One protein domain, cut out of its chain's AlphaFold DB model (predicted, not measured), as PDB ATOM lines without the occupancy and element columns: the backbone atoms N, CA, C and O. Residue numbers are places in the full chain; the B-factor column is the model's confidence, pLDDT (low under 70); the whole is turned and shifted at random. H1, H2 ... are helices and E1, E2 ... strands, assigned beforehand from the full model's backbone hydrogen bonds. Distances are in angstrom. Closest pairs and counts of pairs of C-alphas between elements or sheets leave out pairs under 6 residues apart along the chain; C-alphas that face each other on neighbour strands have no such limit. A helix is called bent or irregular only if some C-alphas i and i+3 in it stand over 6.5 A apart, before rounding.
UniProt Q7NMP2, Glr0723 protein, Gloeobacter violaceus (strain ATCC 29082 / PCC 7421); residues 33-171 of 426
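Overview. This is residues 33 to 171 of the 426 residues of the protein "Glr0723 protein" of Gloeobacter violaceus (strain ATCC 29082 / PCC 7421) (UniProt Q7NMP2). A long bent helix, H4, runs through the middle, with a small strand hairpin of E1 and E2 and the helices H1 and H2 on one side of it. On another side H5 folds back from the end of H4, so that H4b, H5 and the long H7 make a triangle of crossed helices, while H3 crosses the other arm, H4a. The printed part has 139 residues, with seven named helices and two named strands in the order H1 E1 E2 H2 H3 H4 H5 H6 H7; the two-stranded sheet is antiparallel and the class is mostly helix. It is compact, with a radius of gyration of the C-alphas of 15.5 A and spans of 49 by 33 by 25 A.

Arrangement. H1, residues 33 to 37, is followed by the hairpin of E1, residues 38 to 41, and E2, residues 49 to 52, antiparallel at 142 degrees, with N 39 and O 51 at 2.9 A and N 51 and O 39 at 2.8 A. H2, residues 54 to 65, touches H1, the closest C-alphas being Ser 37 and Arg 57 at 4.9 A. H3, residues 73 to 87, and H2 are apart. H4, residues 93 to 115, was assigned as one helix by its hydrogen bonds but is bent, with C-alphas 101 and 104 6.8 A apart; its arms H4a, residues 93 to 101, and H4b, residues 104 to 115, stand at a steep tilt of 37 degrees, only just past shallow. H4, the hub, touches five helices. H1 touches H4a, closest at C-alphas 36 and 97, 4.9 A. H2 touches H4a with residues 56 to 60 alone, about perpendicular at 85 degrees, closest at C-alphas 56 and 93, 6.9 A. H3 and H4a form a helical hairpin at 44 degrees, closest at C-alphas 81 and 94, 6.1 A. H5, residues 121 to 132, forms another with H4b at 44 degrees, closest at C-alphas 110 and 128, 5.6 A. H6, residues 135 to 141, only just touches H3, with 3 pairs of C-alphas within 8 A, closest at C-alphas 86 and 140, 6.9 A. H7, residues 150 to 171, touches H4b at a steep tilt of 39 degrees, the same way, closest at C-alphas 109 and 159, 4.7 A. In each helix and arm every O i to N i+4 pair is within hydrogen-bond range.

Along the chain. H1 begins at C-alpha 33, (51.607, -8.299, 4.505). H2 and H5 are each 16.5 A long from first to last C-alpha, H3 21.7 A, H4b 16.0 A and H7 31.1 A. H7 ends at C-alpha 171, (40.662, 16.206, 35.476).

Size, cuts and confidence. The C-alphas of Asp 67 and Leu 171, the two farthest apart, are 50.8 A from each other. The printed part has no cut and no long link. The mean pLDDT of the printed part is 76.6; 33 residues are under 70, among them 66 to 72, 116 to 122 and 143 to 149.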
ATOM      1  N   LEU A  33      51.602  -7.181   3.570       83.00
ATOM      2  CA  LEU A  33      51.607  -8.299   4.505       83.00
ATOM      3  C   LEU A  33      51.959  -7.833   5.923       83.00
ATOM      4  O   LEU A  33      51.300  -8.233   6.882       83.00
ATOM      5  N   SER A  34      52.959  -6.959   6.064       83.31
ATOM      6  CA  SER A  34      53.359  -6.419   7.366       83.31
ATOM      7  C   SER A  34      52.255  -5.577   8.010       83.31
ATOM      8  O   SER A  34      52.006  -5.724   9.203       83.31
ATOM      9  N   VAL A  35      51.531  -4.765   7.234       84.81
ATOM     10  CA  VAL A  35      50.460  -3.891   7.742       84.81
ATOM     11  C   VAL A  35      49.309  -4.696   8.358       84.81
ATOM     12  O   VAL A  35      48.793  -4.320   9.407       84.81
ATOM     13  N   PHE A  36      48.941  -5.825   7.752       85.44
ATOM     14  CA  PHE A  36      47.806  -6.641   8.197       85.44
ATOM     15  C   PHE A  36      48.181  -7.805   9.123       85.44
ATOM     16  O   PHE A  36      47.286  -8.533   9.547       85.44
ATOM     17  N   SER A  37      49.464  -8.027   9.425       87.19
ATOM     18  CA  SER A  37      49.902  -9.177  10.239       87.19
ATOM     19  C   SER A  37      50.872  -8.846  11.365       87.19
ATOM     20  O   SER A  37      51.366  -9.761  12.017       87.19
ATOM     21  N   THR A  38      51.149  -7.567  11.614       87.81
ATOM     22  CA  THR A  38      52.011  -7.149  12.721       87.81
ATOM     23  C   THR A  38      51.241  -6.339  13.747       87.81
ATOM     24  O   THR A  38      50.387  -5.524  13.393       87.81
ATOM     25  N   PHE A  39      51.587  -6.547  15.013       87.50
ATOM     26  CA  PHE A  39      51.082  -5.777  16.136       87.50
ATOM     27  C   PHE A  39      52.205  -4.976  16.783       87.50
ATOM     28  O   PHE A  39      53.363  -5.391  16.790       87.50
ATOM     29  N   LEU A  40      51.863  -3.804  17.299       86.00
ATOM     30  CA  LEU A  40      52.795  -2.904  17.944       86.00
ATOM     31  C   LEU A  40      52.996  -3.317  19.402       86.00
ATOM     32  O   LEU A  40      52.056  -3.272  20.197       86.00
ATOM     33  N   ASP A  41      54.228  -3.673  19.748       83.31
ATOM     34  CA  ASP A  41      54.659  -3.853  21.129       83.31
ATOM     35  C   ASP A  41      55.252  -2.533  21.635       83.31
ATOM     36  O   ASP A  41      56.256  -2.041  21.110       83.31
ATOM     37  N   ILE A  42      54.583  -1.929  22.623       76.75
ATOM     38  CA  ILE A  42      55.017  -0.703  23.297       76.75
ATOM     39  C   ILE A  42      55.240  -1.030  24.770       76.75
ATOM     40  O   ILE A  42      54.382  -0.787  25.623       76.75
ATOM     41  N   SER A  43      56.413  -1.569  25.070       71.81
ATOM     42  CA  SER A  43      56.831  -1.808  26.446       71.81
ATOM     43  C   SER A  43      57.573  -0.584  27.013       71.81
ATOM     44  O   SER A  43      58.252   0.134  26.275       71.81
ATOM     45  N   PRO A  44      57.465  -0.302  28.326       62.47
ATOM     46  CA  PRO A  44      58.103   0.868  28.938       62.47
ATOM     47  C   PRO A  44      59.640   0.821  28.863       62.47
ATOM     48  O   PRO A  44      60.288   1.871  28.827       62.47
ATOM     49  N   GLU A  45      60.212  -0.383  28.787       64.12
ATOM     50  CA  GLU A  45      61.655  -0.644  28.838       64.12
ATOM     51  C   GLU A  45      62.316  -0.783  27.457       64.12
ATOM     52  O   GLU A  45      63.520  -0.560  27.324       64.12
ATOM     53  N   THR A  46      61.550  -1.095  26.407       65.31
ATOM     54  CA  THR A  46      62.077  -1.367  25.060       65.31
ATOM     55  C   THR A  46      61.613  -0.333  24.031       65.31
ATOM     56  O   THR A  46      60.777   0.536  24.287       65.31
ATOM     57  N   ALA A  47      62.243  -0.359  22.855       70.69
ATOM     58  CA  ALA A  47      61.792   0.410  21.702       70.69
ATOM     59  C   ALA A  47      60.447  -0.129  21.190       70.69
ATOM     60  O   ALA A  47      60.229  -1.338  21.218       70.69
ATOM     61  N   ALA A  48      59.583   0.750  20.670       76.81
ATOM     62  CA  ALA A  48      58.349   0.326  20.013       76.81
ATOM     63  C   ALA A  48      58.679  -0.480  18.746       76.81
ATOM     64  O   ALA A  48      59.340   0.033  17.838       76.81
ATOM     65  N   LEU A  49      58.236  -1.736  18.687       84.12
ATOM     66  CA  LEU A  49      58.573  -2.673  17.612       84.12
ATOM     67  C   LEU A  49      57.323  -3.366  17.069       84.12
ATOM     68  O   LEU A  49      56.370  -3.639  17.793       84.12
ATOM     69  N   TRP A  50      57.345  -3.665  15.771       85.19
ATOM     70  CA  TRP A  50      56.303  -4.446  15.114       85.19
ATOM     71  C   TRP A  50      56.600  -5.936  15.261       85.19
ATOM     72  O   TRP A  50      57.595  -6.430  14.730       85.19
ATOM     73  N   VAL A  51      55.717  -6.653  15.947       86.31
ATOM     74  CA  VAL A  51      55.809  -8.096  16.158       86.31
ATOM     75  C   VAL A  51      54.848  -8.802  15.197       86.31
ATOM     76  O   VAL A  51      53.652  -8.509  15.216       86.31
ATOM     77  N   PRO A  52      55.328  -9.705  14.323       85.44
ATOM     78  CA  PRO A  52      54.464 -10.445  13.413       85.44
ATOM     79  C   PRO A  52      53.673 -11.531  14.146       85.44
ATOM     80  O   PRO A  52      54.237 -12.328  14.890       85.44
ATOM     81  N   ASP A  53      52.378 -11.626  13.860       88.44
ATOM     82  CA  ASP A  53      51.539 -12.752  14.251       88.44
ATOM     83  C   ASP A  53      51.533 -13.795  13.125       88.44
ATOM     84  O   ASP A  53      51.122 -13.533  11.992       88.44
ATOM     85  N   HIS A  54      52.000 -15.007  13.427       83.50
ATOM     86  CA  HIS A  54      52.143 -16.077  12.439       83.50
ATOM     87  C   HIS A  54      50.803 -16.554  11.853       83.50
ATOM     88  O   HIS A  54      50.760 -16.970  10.691       83.50
ATOM     89  N   ARG A  55      49.706 -16.485  12.618       86.44
ATOM     90  CA  ARG A  55      48.368 -16.894  12.164       86.44
ATOM     91  C   ARG A  55      47.794 -15.844  11.221       86.44
ATOM     92  O   ARG A  55      47.346 -16.202  10.131       86.44
ATOM     93  N   LEU A  56      47.878 -14.563  11.589       85.81
ATOM     94  CA  LEU A  56      47.479 -13.473  10.698       85.81
ATOM     95  C   LEU A  56      48.361 -13.437   9.456       85.81
ATOM     96  O   LEU A  56      47.849 -13.248   8.362       85.81
ATOM     97  N   ARG A  57      49.669 -13.669   9.571       85.69
ATOM     98  CA  ARG A  57      50.559 -13.665   8.406       85.69
ATOM     99  C   ARG A  57      50.170 -14.734   7.389       85.69
ATOM    100  O   ARG A  57      50.106 -14.439   6.200       85.69
ATOM    101  N   ARG A  58      49.853 -15.949   7.847       84.19
ATOM    102  CA  ARG A  58      49.378 -17.033   6.975       84.19
ATOM    103  C   ARG A  58      48.021 -16.709   6.344       84.19
ATOM    104  O   ARG A  58      47.842 -16.935   5.155       84.19
ATOM    105  N   SER A  59      47.095 -16.145   7.119       84.12
ATOM    106  CA  SER A  59      45.785 -15.692   6.627       84.12
ATOM    107  C   SER A  59      45.917 -14.588   5.574       84.12
ATOM    108  O   SER A  59      45.365 -14.691   4.485       84.12
ATOM    109  N   ALA A  60      46.738 -13.574   5.846       82.25
ATOM    110  CA  ALA A  60      47.006 -12.482   4.924       82.25
ATOM    111  C   ALA A  60      47.680 -12.980   3.638       82.25
ATOM    112  O   ALA A  60      47.319 -12.521   2.568       82.25
ATOM    113  N   GLN A  61      48.589 -13.958   3.699       83.94
ATOM    114  CA  GLN A  61      49.160 -14.580   2.493       83.94
ATOM    115  C   GLN A  61      48.105 -15.272   1.622       83.94
ATOM    116  O   GLN A  61      48.193 -15.183   0.401       83.94
ATOM    117  N   ILE A  62      47.113 -15.930   2.229       81.69
ATOM    118  CA  ILE A  62      45.994 -16.550   1.502       81.69
ATOM    119  C   ILE A  62      45.127 -15.464   0.855       81.69
ATOM    120  O   ILE A  62      44.893 -15.517  -0.348       81.69
ATOM    121  N   LEU A  63      44.754 -14.429   1.615       77.38
ATOM    122  CA  LEU A  63      44.001 -13.276   1.107       77.38
ATOM    123  C   LEU A  63      44.749 -12.527  -0.005       77.38
ATOM    124  O   LEU A  63      44.116 -11.975  -0.898       77.38
ATOM    125  N   LEU A  64      46.087 -12.506   0.051       76.19
ATOM    126  CA  LEU A  64      46.937 -11.898  -0.972       76.19
ATOM    127  C   LEU A  64      47.058 -12.759  -2.239       76.19
ATOM    128  O   LEU A  64      47.267 -12.217  -3.328       76.19
ATOM    129  N   ALA A  65      46.991 -14.085  -2.083       73.81
ATOM    130  CA  ALA A  65      47.011 -15.047  -3.179       73.81
ATOM    131  C   ALA A  65      45.667 -15.097  -3.924       73.81
ATOM    132  O   ALA A  65      45.645 -15.363  -5.126       73.81
ATOM    133  N   GLU A  66      44.566 -14.798  -3.233       66.31
ATOM    134  CA  GLU A  66      43.273 -14.503  -3.843       66.31
ATOM    135  C   GLU A  66      43.345 -13.144  -4.576       66.31
ATOM    136  O   GLU A  66      43.902 -12.168  -4.078       66.31
ATOM    137  N   ASP A  67      42.805 -13.053  -5.797       54.66
ATOM    138  CA  ASP A  67      42.987 -11.919  -6.733       54.66
ATOM    139  C   ASP A  67      42.432 -10.549  -6.252       54.66
ATOM    140  O   ASP A  67      42.491  -9.557  -6.983       54.66
ATOM    141  N   LEU A  68      41.936 -10.457  -5.013       54.78
ATOM    142  CA  LEU A  68      41.399  -9.246  -4.382       54.78
ATOM    143  C   LEU A  68      42.440  -8.115  -4.255       54.78
ATOM    144  O   LEU A  68      42.087  -6.936  -4.270       54.78
ATOM    145  N   THR A  69      43.730  -8.446  -4.175       53.19
ATOM    146  CA  THR A  69      44.818  -7.486  -3.890       53.19
ATOM    147  C   THR A  69      45.565  -6.951  -5.104       53.19
ATOM    148  O   THR A  69      46.212  -5.908  -4.991       53.19
ATOM    149  N   LYS A  70      45.485  -7.594  -6.277       53.41
ATOM    150  CA  LYS A  70      46.311  -7.203  -7.439       53.41
ATOM    151  C   LYS A  70      45.963  -5.829  -8.031       53.41
ATOM    152  O   LYS A  70      46.707  -5.341  -8.874       53.41
ATOM    153  N   ARG A  71      44.858  -5.195  -7.610       51.03
ATOM    154  CA  ARG A  71      44.360  -3.939  -8.206       51.03
ATOM    155  C   ARG A  71      44.236  -2.736  -7.255       51.03
ATOM    156  O   ARG A  71      44.020  -1.644  -7.764       51.03
ATOM    157  N   ALA A  72      44.365  -2.881  -5.924       56.50
ATOM    158  CA  ALA A  72      43.892  -1.829  -4.998       56.50
ATOM    159  C   ALA A  72      44.766  -1.488  -3.761       56.50
ATOM    160  O   ALA A  72      44.372  -0.625  -2.973       56.50
ATOM    161  N   GLY A  73      45.948  -2.096  -3.581       72.19
ATOM    162  CA  GLY A  73      46.872  -1.755  -2.480       72.19
ATOM    163  C   GLY A  73      46.329  -2.039  -1.064       72.19
ATOM    164  O   GLY A  73      45.310  -2.710  -0.901       72.19
ATOM    165  N   ALA A  74      47.015  -1.540  -0.024       74.56
ATOM    166  CA  ALA A  74      46.644  -1.783   1.381       74.56
ATOM    167  C   ALA A  74      45.257  -1.218   1.744       74.56
ATOM    168  O   ALA A  74      44.477  -1.886   2.417       74.56
ATOM    169  N   ASP A  75      44.915  -0.030   1.243       72.81
ATOM    170  CA  ASP A  75      43.626   0.616   1.529       72.81
ATOM    171  C   ASP A  75      42.452  -0.093   0.847       72.81
ATOM    172  O   ASP A  75      41.352  -0.158   1.394       72.81
ATOM    173  N   GLY A  76      42.676  -0.666  -0.340       75.44
ATOM    174  CA  GLY A  76      41.691  -1.507  -1.014       75.44
ATOM    175  C   GLY A  76      41.361  -2.763  -0.215       75.44
ATOM    176  O   GLY A  76      40.185  -3.073  -0.024       75.44
ATOM    177  N   LEU A  77      42.389  -3.437   0.309       81.69
ATOM    178  CA  LEU A  77      42.214  -4.607   1.168       81.69
ATOM    179  C   LEU A  77      41.522  -4.238   2.490       81.69
ATOM    180  O   LEU A  77      40.599  -4.934   2.905       81.69
ATOM    181  N   ALA A  78      41.902  -3.116   3.112       83.19
ATOM    182  CA  ALA A  78      41.252  -2.623   4.327       83.19
ATOM    183  C   ALA A  78      39.752  -2.378   4.109       83.19
ATOM    184  O   ALA A  78      38.939  -2.807   4.926       83.19
ATOM    185  N   ARG A  79      39.371  -1.751   2.986       79.19
ATOM    186  CA  ARG A  79      37.961  -1.530   2.627       79.19
ATOM    187  C   ARG A  79      37.209  -2.837   2.396       79.19
ATOM    188  O   ARG A  79      36.119  -2.993   2.932       79.19
ATOM    189  N   ALA A  80      37.789  -3.780   1.655       80.69
ATOM    190  CA  ALA A  80      37.154  -5.072   1.395       80.69
ATOM    191  C   ALA A  80      36.905  -5.858   2.695       80.69
ATOM    192  O   ALA A  80      35.796  -6.343   2.926       80.69
ATOM    193  N   LEU A  81      37.912  -5.919   3.574       83.88
ATOM    194  CA  LEU A  81      37.802  -6.557   4.888       83.88
ATOM    195  C   LEU A  81      36.788  -5.841   5.785       83.88
ATOM    196  O   LEU A  81      36.043  -6.497   6.508       83.88
ATOM    197  N   LEU A  82      36.723  -4.510   5.719       84.75
ATOM    198  CA  LEU A  82      35.754  -3.730   6.479       84.75
ATOM    199  C   LEU A  82      34.321  -3.976   6.003       84.75
ATOM    200  O   LEU A  82      33.458  -4.255   6.828       84.75
ATOM    201  N   SER A  83      34.069  -3.959   4.694       82.50
ATOM    202  CA  SER A  83      32.752  -4.291   4.143       82.50
ATOM    203  C   SER A  83      32.331  -5.721   4.493       82.50
ATOM    204  O   SER A  83      31.165  -5.963   4.796       82.50
ATOM    205  N   GLN A  84      33.269  -6.673   4.494       83.25
ATOM    206  CA  GLN A  84      33.004  -8.042   4.942       83.25
ATOM    207  C   GLN A  84      32.645  -8.086   6.434       83.25
ATOM    208  O   GLN A  84      31.664  -8.727   6.808       83.25
ATOM    209  N   TRP A  85      33.403  -7.381   7.276       85.31
ATOM    210  CA  TRP A  85      33.171  -7.326   8.718       85.31
ATOM    211  C   TRP A  85      31.861  -6.617   9.085       85.31
ATOM    212  O   TRP A  85      31.155  -7.073   9.974       85.31
ATOM    213  N   GLN A  86      31.485  -5.547   8.380       82.75
ATOM    214  CA  GLN A  86      30.217  -4.843   8.607       82.75
ATOM    215  C   GLN A  86      29.001  -5.699   8.226       82.75
ATOM    216  O   GLN A  86      27.980  -5.648   8.904       82.75
ATOM    217  N   ARG A  87      29.112  -6.526   7.175       82.44
ATOM    218  CA  ARG A  87      28.057  -7.478   6.787       82.44
ATOM    219  C   ARG A  87      27.905  -8.618   7.789       82.44
ATOM    220  O   ARG A  87      26.796  -9.100   7.997       82.44
ATOM    221  N   GLN A  88      29.011  -9.075   8.371       79.25
ATOM    222  CA  GLN A  88      29.028 -10.135   9.376       79.25
ATOM    223  C   GLN A  88      30.054  -9.808  10.467       79.25
ATOM    224  O   GLN A  88      31.221 -10.203  10.350       79.25
ATOM    225  N   PRO A  89      29.632  -9.113  11.539       72.88
ATOM    226  CA  PRO A  89      30.507  -8.785  12.656       72.88
ATOM    227  C   PRO A  89      30.864 -10.059  13.420       72.88
ATOM    228  O   PRO A  89      30.158 -10.493  14.327       72.88
ATOM    229  N   CYS A  90      31.959 -10.705  13.028       67.25
ATOM    230  CA  CYS A  90      32.468 -11.889  13.701       67.25
ATOM    231  C   CYS A  90      33.791 -11.567  14.418       67.25
ATOM    232  O   CYS A  90      34.617 -10.807  13.896       67.25
ATOM    233  N   PRO A  91      34.051 -12.152  15.603       64.44
ATOM    234  CA  PRO A  91      35.317 -11.992  16.329       64.44
ATOM    235  C   PRO A  91      36.492 -12.763  15.681       64.44
ATOM    236  O   PRO A  91      37.376 -13.267  16.367       64.44
ATOM    237  N   GLY A  92      36.502 -12.879  14.350       81.00
ATOM    238  CA  GLY A  92      37.450 -13.678  13.577       81.00
ATOM    239  C   GLY A  92      38.693 -12.925  13.090       81.00
ATOM    240  O   GLY A  92      38.977 -11.788  13.474       81.00
ATOM    241  N   LEU A  93      39.431 -13.573  12.183       83.12
ATOM    242  CA  LEU A  93      40.688 -13.072  11.610       83.12
ATOM    243  C   LEU A  93      40.530 -11.716  10.904       83.12
ATOM    244  O   LEU A  93      41.413 -10.872  11.017       83.12
ATOM    245  N   THR A  94      39.388 -11.459  10.256       84.00
ATOM    246  CA  THR A  94      39.074 -10.179   9.595       84.00
ATOM    247  C   THR A  94      39.163  -8.995  10.558       84.00
ATOM    248  O   THR A  94      39.786  -7.983  10.238       84.00
ATOM    249  N   ARG A  95      38.623  -9.136  11.776       87.69
ATOM    250  CA  ARG A  95      38.710  -8.096  12.810       87.69
ATOM    251  C   ARG A  95      40.159  -7.850  13.229       87.69
ATOM    252  O   ARG A  95      40.579  -6.704  13.354       87.69
ATOM    253  N   LEU A  96      40.935  -8.916  13.420       88.25
ATOM    254  CA  LEU A  96      42.340  -8.811  13.822       88.25
ATOM    255  C   LEU A  96      43.202  -8.150  12.735       88.25
ATOM    256  O   LEU A  96      44.062  -7.336  13.061       88.25
ATOM    257  N   HIS A  97      42.926  -8.425  11.456       88.38
ATOM    258  CA  HIS A  97      43.556  -7.737  10.327       88.38
ATOM    259  C   HIS A  97      43.253  -6.232  10.322       88.38
ATOM    260  O   HIS A  97      44.166  -5.425  10.140       88.38
ATOM    261  N   LEU A  98      41.998  -5.841  10.571       87.94
ATOM    262  CA  LEU A  98      41.602  -4.430  10.662       87.94
ATOM    263  C   LEU A  98      42.244  -3.727  11.865       87.94
ATOM    264  O   LEU A  98      42.707  -2.595  11.733       87.94
ATOM    265  N   ILE A  99      42.340  -4.401  13.015       89.88
ATOM    266  CA  ILE A  99      43.066  -3.877  14.179       89.88
ATOM    267  C   ILE A  99      44.536  -3.657  13.815       89.88
ATOM    268  O   ILE A  99      45.023  -2.544  13.992       89.88
ATOM    269  N   ALA A 100      45.223  -4.665  13.263       89.56
ATOM    270  CA  ALA A 100      46.633  -4.574  12.868       89.56
ATOM    271  C   ALA A 100      46.897  -3.411  11.891       89.56
ATOM    272  O   ALA A 100      47.870  -2.664  12.055       89.56
ATOM    273  N   TYR A 101      45.989  -3.200  10.933       88.38
ATOM    274  CA  TYR A 101      46.023  -2.059  10.019       88.38
ATOM    275  C   TYR A 101      45.910  -0.723  10.779       88.38
ATOM    276  O   TYR A 101      46.752   0.158  10.613       88.38
ATOM    277  N   LEU A 102      44.938  -0.594  11.690       89.31
ATOM    278  CA  LEU A 102      44.646   0.648  12.418       89.31
ATOM    279  C   LEU A 102      45.626   1.010  13.545       89.31
ATOM    280  O   LEU A 102      45.640   2.166  13.983       89.31
ATOM    281  N   GLN A 103      46.446   0.071  14.023       89.94
ATOM    282  CA  GLN A 103      47.380   0.334  15.125       89.94
ATOM    283  C   GLN A 103      48.373   1.456  14.818       89.94
ATOM    284  O   GLN A 103      48.704   2.234  15.709       89.94
ATOM    285  N   GLU A 104      48.816   1.595  13.569       84.62
ATOM    286  CA  GLU A 104      49.735   2.669  13.182       84.62
ATOM    287  C   GLU A 104      49.063   4.046  13.299       84.62
ATOM    288  O   GLU A 104      49.609   4.947  13.940       84.62
ATOM    289  N   SER A 105      47.831   4.190  12.798       83.12
ATOM    290  CA  SER A 105      47.029   5.409  12.977       83.12
ATOM    291  C   SER A 105      46.751   5.712  14.452       83.12
ATOM    292  O   SER A 105      46.812   6.870  14.867       83.12
ATOM    293  N   CYS A 106      46.479   4.685  15.261       86.12
ATOM    294  CA  CYS A 106      46.252   4.828  16.698       86.12
ATOM    295  C   CYS A 106      47.517   5.298  17.435       86.12
ATOM    296  O   CYS A 106      47.461   6.238  18.230       86.12
ATOM    297  N   TYR A 107      48.676   4.711  17.118       85.81
ATOM    298  CA  TYR A 107      49.964   5.094  17.695       85.81
ATOM    299  C   TYR A 107      50.311   6.550  17.388       85.81
ATOM    300  O   TYR A 107      50.643   7.312  18.296       85.81
ATOM    301  N   TRP A 108      50.183   6.973  16.127       80.56
ATOM    302  CA  TRP A 108      50.452   8.359  15.746       80.56
ATOM    303  C   TRP A 108      49.474   9.340  16.395       80.56
ATOM    304  O   TRP A 108      49.873  10.448  16.764       80.56
ATOM    305  N   ALA A 109      48.209   8.951  16.570       80.25
ATOM    306  CA  ALA A 109      47.232   9.758  17.289       80.25
ATOM    307  C   ALA A 109      47.619   9.926  18.768       80.25
ATOM    308  O   ALA A 109      47.634  11.056  19.263       80.25
ATOM    309  N   ALA A 110      47.998   8.836  19.444       84.44
ATOM    310  CA  ALA A 110      48.472   8.855  20.826       84.44
ATOM    311  C   ALA A 110      49.738   9.707  20.974       84.44
ATOM    312  O   ALA A 110      49.797  10.613  21.805       84.44
ATOM    313  N   TRP A 111      50.719   9.486  20.096       82.06
ATOM    314  CA  TRP A 111      51.971  10.228  20.088       82.06
ATOM    315  C   TRP A 111      51.747  11.722  19.873       82.06
ATOM    316  O   TRP A 111      52.316  12.519  20.605       82.06
ATOM    317  N   LYS A 112      50.875  12.127  18.943       76.06
ATOM    318  CA  LYS A 112      50.601  13.549  18.671       76.06
ATOM    319  C   LYS A 112      49.898  14.252  19.835       76.06
ATOM    320  O   LYS A 112      50.094  15.448  20.046       76.06
ATOM    321  N   VAL A 113      49.068  13.530  20.589       76.06
ATOM    322  CA  VAL A 113      48.489  14.048  21.839       76.06
ATOM    323  C   VAL A 113      49.594  14.211  22.890       76.06
ATOM    324  O   VAL A 113      49.688  15.275  23.507       76.06
ATOM    325  N   CYS A 114      50.485  13.227  23.014       76.81
ATOM    326  CA  CYS A 114      51.627  13.256  23.926       76.81
ATOM    327  C   CYS A 114      52.693  14.300  23.565       76.81
ATOM    328  O   CYS A 114      53.198  14.947  24.466       76.81
ATOM    329  N   GLU A 115      53.010  14.533  22.288       70.31
ATOM    330  CA  GLU A 115      54.045  15.474  21.812       70.31
ATOM    331  C   GLU A 115      53.797  16.907  22.308       70.31
ATOM    332  O   GLU A 115      54.713  17.705  22.511       70.31
ATOM    333  N   SER A 116      52.531  17.250  22.543       59.69
ATOM    334  CA  SER A 116      52.161  18.550  23.086       59.69
ATOM    335  C   SER A 116      52.555  18.752  24.559       59.69
ATOM    336  O   SER A 116      52.461  19.885  25.037       59.69
ATOM    337  N   ARG A 117      53.005  17.696  25.261       61.66
ATOM    338  CA  ARG A 117      53.207  17.626  26.719       61.66
ATOM    339  C   ARG A 117      54.443  16.781  27.100       61.66
ATOM    340  O   ARG A 117      54.906  15.956  26.318       61.66
ATOM    341  N   PRO A 118      55.004  16.936  28.311       54.91
ATOM    342  CA  PRO A 118      56.033  16.030  28.821       54.91
ATOM    343  C   PRO A 118      55.387  14.704  29.264       54.91
ATOM    344  O   PRO A 118      55.214  14.457  30.454       54.91
ATOM    345  N   ALA A 119      54.962  13.880  28.305       60.69
ATOM    346  CA  ALA A 119      54.348  12.585  28.584       60.69
ATOM    347  C   ALA A 119      55.410  11.496  28.817       60.69
ATOM    348  O   ALA A 119      56.420  11.432  28.111       60.69
ATOM    349  N   THR A 120      55.177  10.614  29.791       68.00
ATOM    350  CA  THR A 120      56.003   9.409  29.995       68.00
ATOM    351  C   THR A 120      55.637   8.321  28.979       68.00
ATOM    352  O   THR A 120      54.538   8.314  28.426       68.00
ATOM    353  N   ARG A 121      56.539   7.361  28.724       67.06
ATOM    354  CA  ARG A 121      56.240   6.225  27.828       67.06
ATOM    355  C   ARG A 121      55.049   5.398  28.311       67.06
ATOM    356  O   ARG A 121      54.237   5.001  27.487       67.06
ATOM    357  N   SER A 122      54.891   5.224  29.622       69.19
ATOM    358  CA  SER A 122      53.734   4.530  30.197       69.19
ATOM    359  C   SER A 122      52.417   5.225  29.844       69.19
ATOM    360  O   SER A 122      51.472   4.566  29.430       69.19
ATOM    361  N   GLN A 123      52.379   6.562  29.873       76.75
ATOM    362  CA  GLN A 123      51.203   7.317  29.426       76.75
ATOM    363  C   GLN A 123      50.922   7.122  27.932       76.75
ATOM    364  O   GLN A 123      49.762   7.042  27.541       76.75
ATOM    365  N   LEU A 124      51.956   7.024  27.090       81.81
ATOM    366  CA  LEU A 124      51.779   6.721  25.668       81.81
ATOM    367  C   LEU A 124      51.160   5.331  25.465       81.81
ATOM    368  O   LEU A 124      50.212   5.212  24.690       81.81
ATOM    369  N   THR A 125      51.663   4.309  26.166       84.44
ATOM    370  CA  THR A 125      51.110   2.947  26.115       84.44
ATOM    371  C   THR A 125      49.656   2.934  26.577       84.44
ATOM    372  O   THR A 125      48.799   2.405  25.875       84.44
ATOM    373  N   ASP A 126      49.346   3.586  27.695       84.19
ATOM    374  CA  ASP A 126      47.983   3.645  28.222       84.19
ATOM    375  C   ASP A 126      47.002   4.325  27.257       84.19
ATOM    376  O   ASP A 126      45.870   3.872  27.079       84.19
ATOM    377  N   LEU A 127      47.426   5.427  26.634       83.81
ATOM    378  CA  LEU A 127      46.617   6.164  25.665       83.81
ATOM    379  C   LEU A 127      46.434   5.376  24.369       83.81
ATOM    380  O   LEU A 127      45.341   5.371  23.804       83.81
ATOM    381  N   PHE A 128      47.475   4.678  23.916       86.75
ATOM    382  CA  PHE A 128      47.376   3.753  22.795       86.75
ATOM    383  C   PHE A 128      46.345   2.656  23.087       86.75
ATOM    384  O   PHE A 128      45.410   2.485  22.308       86.75
ATOM    385  N   GLN A 129      46.429   1.987  24.242       87.38
ATOM    386  CA  GLN A 129      45.463   0.950  24.627       87.38
ATOM    387  C   GLN A 129      44.036   1.500  24.742       87.38
ATOM    388  O   GLN A 129      43.095   0.878  24.248       87.38
ATOM    389  N   ALA A 130      43.861   2.702  25.304       84.69
ATOM    390  CA  ALA A 130      42.557   3.364  25.360       84.69
ATOM    391  C   ALA A 130      41.957   3.610  23.966       84.69
ATOM    392  O   ALA A 130      40.747   3.469  23.776       84.69
ATOM    393  N   GLY A 131      42.794   3.940  22.979       84.81
ATOM    394  CA  GLY A 131      42.387   4.023  21.580       84.81
ATOM    395  C   GLY A 131      41.999   2.657  21.006       84.81
ATOM    396  O   GLY A 131      40.919   2.528  20.433       84.81
ATOM    397  N   ILE A 132      42.832   1.628  21.200       88.56
ATOM    398  CA  ILE A 132      42.604   0.275  20.661       88.56
ATOM    399  C   ILE A 132      41.282  -0.335  21.139       88.56
ATOM    400  O   ILE A 132      40.569  -0.944  20.342       88.56
ATOM    401  N   VAL A 133      40.888  -0.102  22.393       88.62
ATOM    402  CA  VAL A 133      39.587  -0.550  22.929       88.62
ATOM    403  C   VAL A 133      38.401   0.008  22.129       88.62
ATOM    404  O   VAL A 133      37.347  -0.620  22.059       88.62
ATOM    405  N   LYS A 134      38.552   1.173  21.490       84.00
ATOM    406  CA  LYS A 134      37.490   1.827  20.715       84.00
ATOM    407  C   LYS A 134      37.522   1.498  19.221       84.00
ATOM    408  O   LYS A 134      36.697   2.035  18.487       84.00
ATOM    409  N   VAL A 135      38.406   0.605  18.764       87.25
ATOM    410  CA  VAL A 135      38.496   0.211  17.345       87.25
ATOM    411  C   VAL A 135      37.149  -0.264  16.809       87.25
ATOM    412  O   VAL A 135      36.720   0.232  15.775       87.25
ATOM    413  N   ASP A 136      36.440  -1.141  17.520       84.88
ATOM    414  CA  ASP A 136      35.158  -1.675  17.033       84.88
ATOM    415  C   ASP A 136      34.121  -0.566  16.816       84.88
ATOM    416  O   ASP A 136      33.423  -0.564  15.808       84.88
ATOM    417  N   VAL A 137      34.087   0.433  17.704       83.94
ATOM    418  CA  VAL A 137      33.205   1.607  17.581       83.94
ATOM    419  C   VAL A 137      33.581   2.467  16.370       83.94
ATOM    420  O   VAL A 137      32.720   3.065  15.734       83.94
ATOM    421  N   ILE A 138      34.869   2.551  16.041       84.56
ATOM    422  CA  ILE A 138      35.351   3.289  14.867       84.56
ATOM    423  C   ILE A 138      34.983   2.541  13.584       84.56
ATOM    424  O   ILE A 138      34.567   3.172  12.617       84.56
ATOM    425  N   LEU A 139      35.111   1.212  13.579       83.19
ATOM    426  CA  LEU A 139      34.781   0.372  12.429       83.19
ATOM    427  C   LEU A 139      33.270   0.349  12.145       83.19
ATOM    428  O   LEU A 139      32.880   0.343  10.977       83.19
ATOM    429  N   THR A 140      32.415   0.372  13.174       82.19
ATOM    430  CA  THR A 140      30.955   0.455  12.984       82.19
ATOM    431  C   THR A 140      30.506   1.816  12.467       82.19
ATOM    432  O   THR A 140      29.629   1.876  11.614       82.19
ATOM    433  N   LYS A 141      31.117   2.908  12.941       76.19
ATOM    434  CA  LYS A 141      30.762   4.281  12.536       76.19
ATOM    435  C   LYS A 141      31.374   4.722  11.201       76.19
ATOM    436  O   LYS A 141      31.072   5.816  10.726       76.19
ATOM    437  N   PHE A 142      32.264   3.928  10.604       74.38
ATOM    438  CA  PHE A 142      32.906   4.278   9.340       74.38
ATOM    439  C   PHE A 142      32.029   3.913   8.139       74.38
ATOM    440  O   PHE A 142      31.718   2.742   7.917       74.38
ATOM    441  N   ASN A 143      31.710   4.906   7.312       66.81
ATOM    442  CA  ASN A 143      31.017   4.688   6.049       66.81
ATOM    443  C   ASN A 143      32.029   4.521   4.897       66.81
ATOM    444  O   ASN A 143      32.765   5.451   4.556       66.81
ATOM    445  N   VAL A 144      32.044   3.327   4.296       62.72
ATOM    446  CA  VAL A 144      32.938   2.947   3.186       62.72
ATOM    447  C   VAL A 144      32.622   3.717   1.892       62.72
ATOM    448  O   VAL A 144      33.513   3.911   1.066       62.72
ATOM    449  N   GLU A 145      31.393   4.211   1.729       51.94
ATOM    450  CA  GLU A 145      30.909   4.891   0.518       51.94
ATOM    451  C   GLU A 145      31.421   6.333   0.388       51.94
ATOM    452  O   GLU A 145      31.461   6.885  -0.708       51.94
ATOM    453  N   LEU A 146      31.908   6.932   1.481       52.75
ATOM    454  CA  LEU A 146      32.409   8.312   1.491       52.75
ATOM    455  C   LEU A 146      33.809   8.470   0.864       52.75
ATOM    456  O   LEU A 146      34.340   9.579   0.817       52.75
ATOM    457  N   GLY A 147      34.440   7.379   0.415       48.34
ATOM    458  CA  GLY A 147      35.707   7.405  -0.332       48.34
ATOM    459  C   GLY A 147      36.948   7.839   0.463       48.34
ATOM    460  O   GLY A 147      38.044   7.884  -0.097       48.34
ATOM    461  N   PHE A 148      36.819   8.133   1.760       55.44
ATOM    462  CA  PHE A 148      37.950   8.482   2.619       55.44
ATOM    463  C   PHE A 148      38.823   7.263   2.946       55.44
ATOM    464  O   PHE A 148      38.348   6.129   3.039       55.44
ATOM    465  N   GLY A 149      40.118   7.508   3.161       64.00
ATOM    466  CA  GLY A 149      41.023   6.513   3.728       64.00
ATOM    467  C   GLY A 149      40.599   6.150   5.152       64.00
ATOM    468  O   GLY A 149      40.376   7.033   5.992       64.00
ATOM    469  N   LEU A 150      40.465   4.847   5.419       75.81
ATOM    470  CA  LEU A 150      40.118   4.323   6.743       75.81
ATOM    471  C   LEU A 150      41.141   4.778   7.798       75.81
ATOM    472  O   LEU A 150      40.775   5.129   8.919       75.81
ATOM    473  N   ASP A 151      42.412   4.836   7.410       72.62
ATOM    474  CA  ASP A 151      43.541   5.313   8.205       72.62
ATOM    475  C   ASP A 151      43.359   6.749   8.729       72.62
ATOM    476  O   ASP A 151      43.598   7.016   9.910       72.62
ATOM    477  N   SER A 152      42.903   7.657   7.867       67.75
ATOM    478  CA  SER A 152      42.775   9.092   8.111       67.75
ATOM    479  C   SER A 152      41.559   9.406   8.979       67.75
ATOM    480  O   SER A 152      41.632  10.228   9.900       67.75
ATOM    481  N   TYR A 153      40.442   8.716   8.728       73.31
ATOM    482  CA  TYR A 153      39.267   8.780   9.595       73.31
ATOM    483  C   TYR A 153      39.591   8.247  10.992       73.31
ATOM    484  O   TYR A 153      39.368   8.936  11.995       73.31
ATOM    485  N   ALA A 154      40.182   7.050  11.057       77.38
ATOM    486  CA  ALA A 154      40.527   6.416  12.316       77.38
ATOM    487  C   ALA A 154      41.530   7.258  13.107       77.38
ATOM    488  O   ALA A 154      41.339   7.448  14.303       77.38
ATOM    489  N   PHE A 155      42.535   7.857  12.457       73.06
ATOM    490  CA  PHE A 155      43.475   8.773  13.107       73.06
ATOM    491  C   PHE A 155      42.764   9.922  13.838       73.06
ATOM    492  O   PHE A 155      43.060  10.195  15.004       73.06
ATOM    493  N   ASN A 156      41.810  10.592  13.185       67.38
ATOM    494  CA  ASN A 156      41.069  11.693  13.802       67.38
ATOM    495  C   ASN A 156      40.164  11.210  14.943       67.38
ATOM    496  O   ASN A 156      40.110  11.854  15.994       67.38
ATOM    497  N   SER A 157      39.509  10.062  14.764       73.94
ATOM    498  CA  SER A 157      38.663   9.459  15.797       73.94
ATOM    499  C   SER A 157      39.470   9.028  17.028       73.94
ATOM    500  O   SER A 157      39.138   9.409  18.156       73.94
ATOM    501  N   PHE A 158      40.603   8.343  16.832       82.00
ATOM    502  CA  PHE A 158      41.540   7.999  17.902       82.00
ATOM    503  C   PHE A 158      42.065   9.244  18.598       82.00
ATOM    504  O   PHE A 158      42.037   9.316  19.819       82.00
ATOM    505  N   LYS A 159      42.493  10.265  17.851       74.94
ATOM    506  CA  LYS A 159      43.026  11.503  18.431       74.94
ATOM    507  C   LYS A 159      42.009  12.194  19.339       74.94
ATOM    508  O   LYS A 159      42.387  12.693  20.397       74.94
ATOM    509  N   ASN A 160      40.738  12.227  18.945       71.75
ATOM    510  CA  ASN A 160      39.672  12.807  19.763       71.75
ATOM    511  C   ASN A 160      39.375  11.947  20.996       71.75
ATOM    512  O   ASN A 160      39.339  12.478  22.103       71.75
ATOM    513  N   THR A 161      39.260  10.632  20.815       77.88
ATOM    514  CA  THR A 161      39.031   9.659  21.895       77.88
ATOM    515  C   THR A 161      40.142   9.710  22.944       77.88
ATOM    516  O   THR A 161      39.884   9.839  24.137       77.88
ATOM    517  N   ILE A 162      41.396   9.674  22.498       81.69
ATOM    518  CA  ILE A 162      42.585   9.700  23.347       81.69
ATOM    519  C   ILE A 162      42.702  11.038  24.075       81.69
ATOM    520  O   ILE A 162      42.997  11.070  25.266       81.69
ATOM    521  N   ARG A 163      42.442  12.156  23.386       73.44
ATOM    522  CA  ARG A 163      42.422  13.475  24.026       73.44
ATOM    523  C   ARG A 163      41.339  13.559  25.099       73.44
ATOM    524  O   ARG A 163      41.596  14.115  26.160       73.44
ATOM    525  N   HIS A 164      40.154  13.023  24.827       70.81
ATOM    526  CA  HIS A 164      39.062  12.982  25.792       70.81
ATOM    527  C   HIS A 164      39.438  12.153  27.026       70.81
ATOM    528  O   HIS A 164      39.313  12.626  28.151       70.81
ATOM    529  N   GLU A 165      39.988  10.956  26.819       73.31
ATOM    530  CA  GLU A 165      40.439  10.075  27.896       73.31
ATOM    531  C   GLU A 165      41.569  10.699  28.728       73.31
ATOM    532  O   GLU A 165      41.572  10.614  29.956       73.31
ATOM    533  N   LEU A 166      42.510  11.385  28.080       70.88
ATOM    534  CA  LEU A 166      43.565  12.111  28.775       70.88
ATOM    535  C   LEU A 166      42.998  13.267  29.599       70.88
ATOM    536  O   LEU A 166      43.355  13.407  30.766       70.88
ATOM    537  N   ASN A 167      42.088  14.058  29.026       65.44
ATOM    538  CA  ASN A 167      41.409  15.124  29.755       65.44
ATOM    539  C   ASN A 167      40.681  14.552  30.976       65.44
ATOM    540  O   ASN A 167      40.841  15.088  32.066       65.44
ATOM    541  N   ARG A 168      39.960  13.431  30.829       64.19
ATOM    542  CA  ARG A 168      39.299  12.719  31.935       64.19
ATOM    543  C   ARG A 168      40.285  12.365  33.050       64.19
ATOM    544  O   ARG A 168      40.000  12.613  34.219       64.19
ATOM    545  N   ARG A 169      41.460  11.832  32.704       66.50
ATOM    546  CA  ARG A 169      42.510  11.455  33.669       66.50
ATOM    547  C   ARG A 169      43.160  12.664  34.340       66.50
ATOM    548  O   ARG A 169      43.312  12.662  35.557       66.50
ATOM    549  N   GLU A 170      43.482  13.710  33.585       60.44
ATOM    550  CA  GLU A 170      44.051  14.960  34.110       60.44
ATOM    551  C   GLU A 170      43.056  15.710  35.014       60.44
ATOM    552  O   GLU A 170      43.443  16.277  36.036       60.44
ATOM    553  N   LEU A 171      41.765  15.672  34.672       50.84
ATOM    554  CA  LEU A 171      40.662  16.206  35.476       50.84
ATOM    555  C   LEU A 171      40.402  15.369  36.739       50.84
ATOM    556  O   LEU A 171      39.951  15.924  37.743       50.84
TER     557      LEU A 171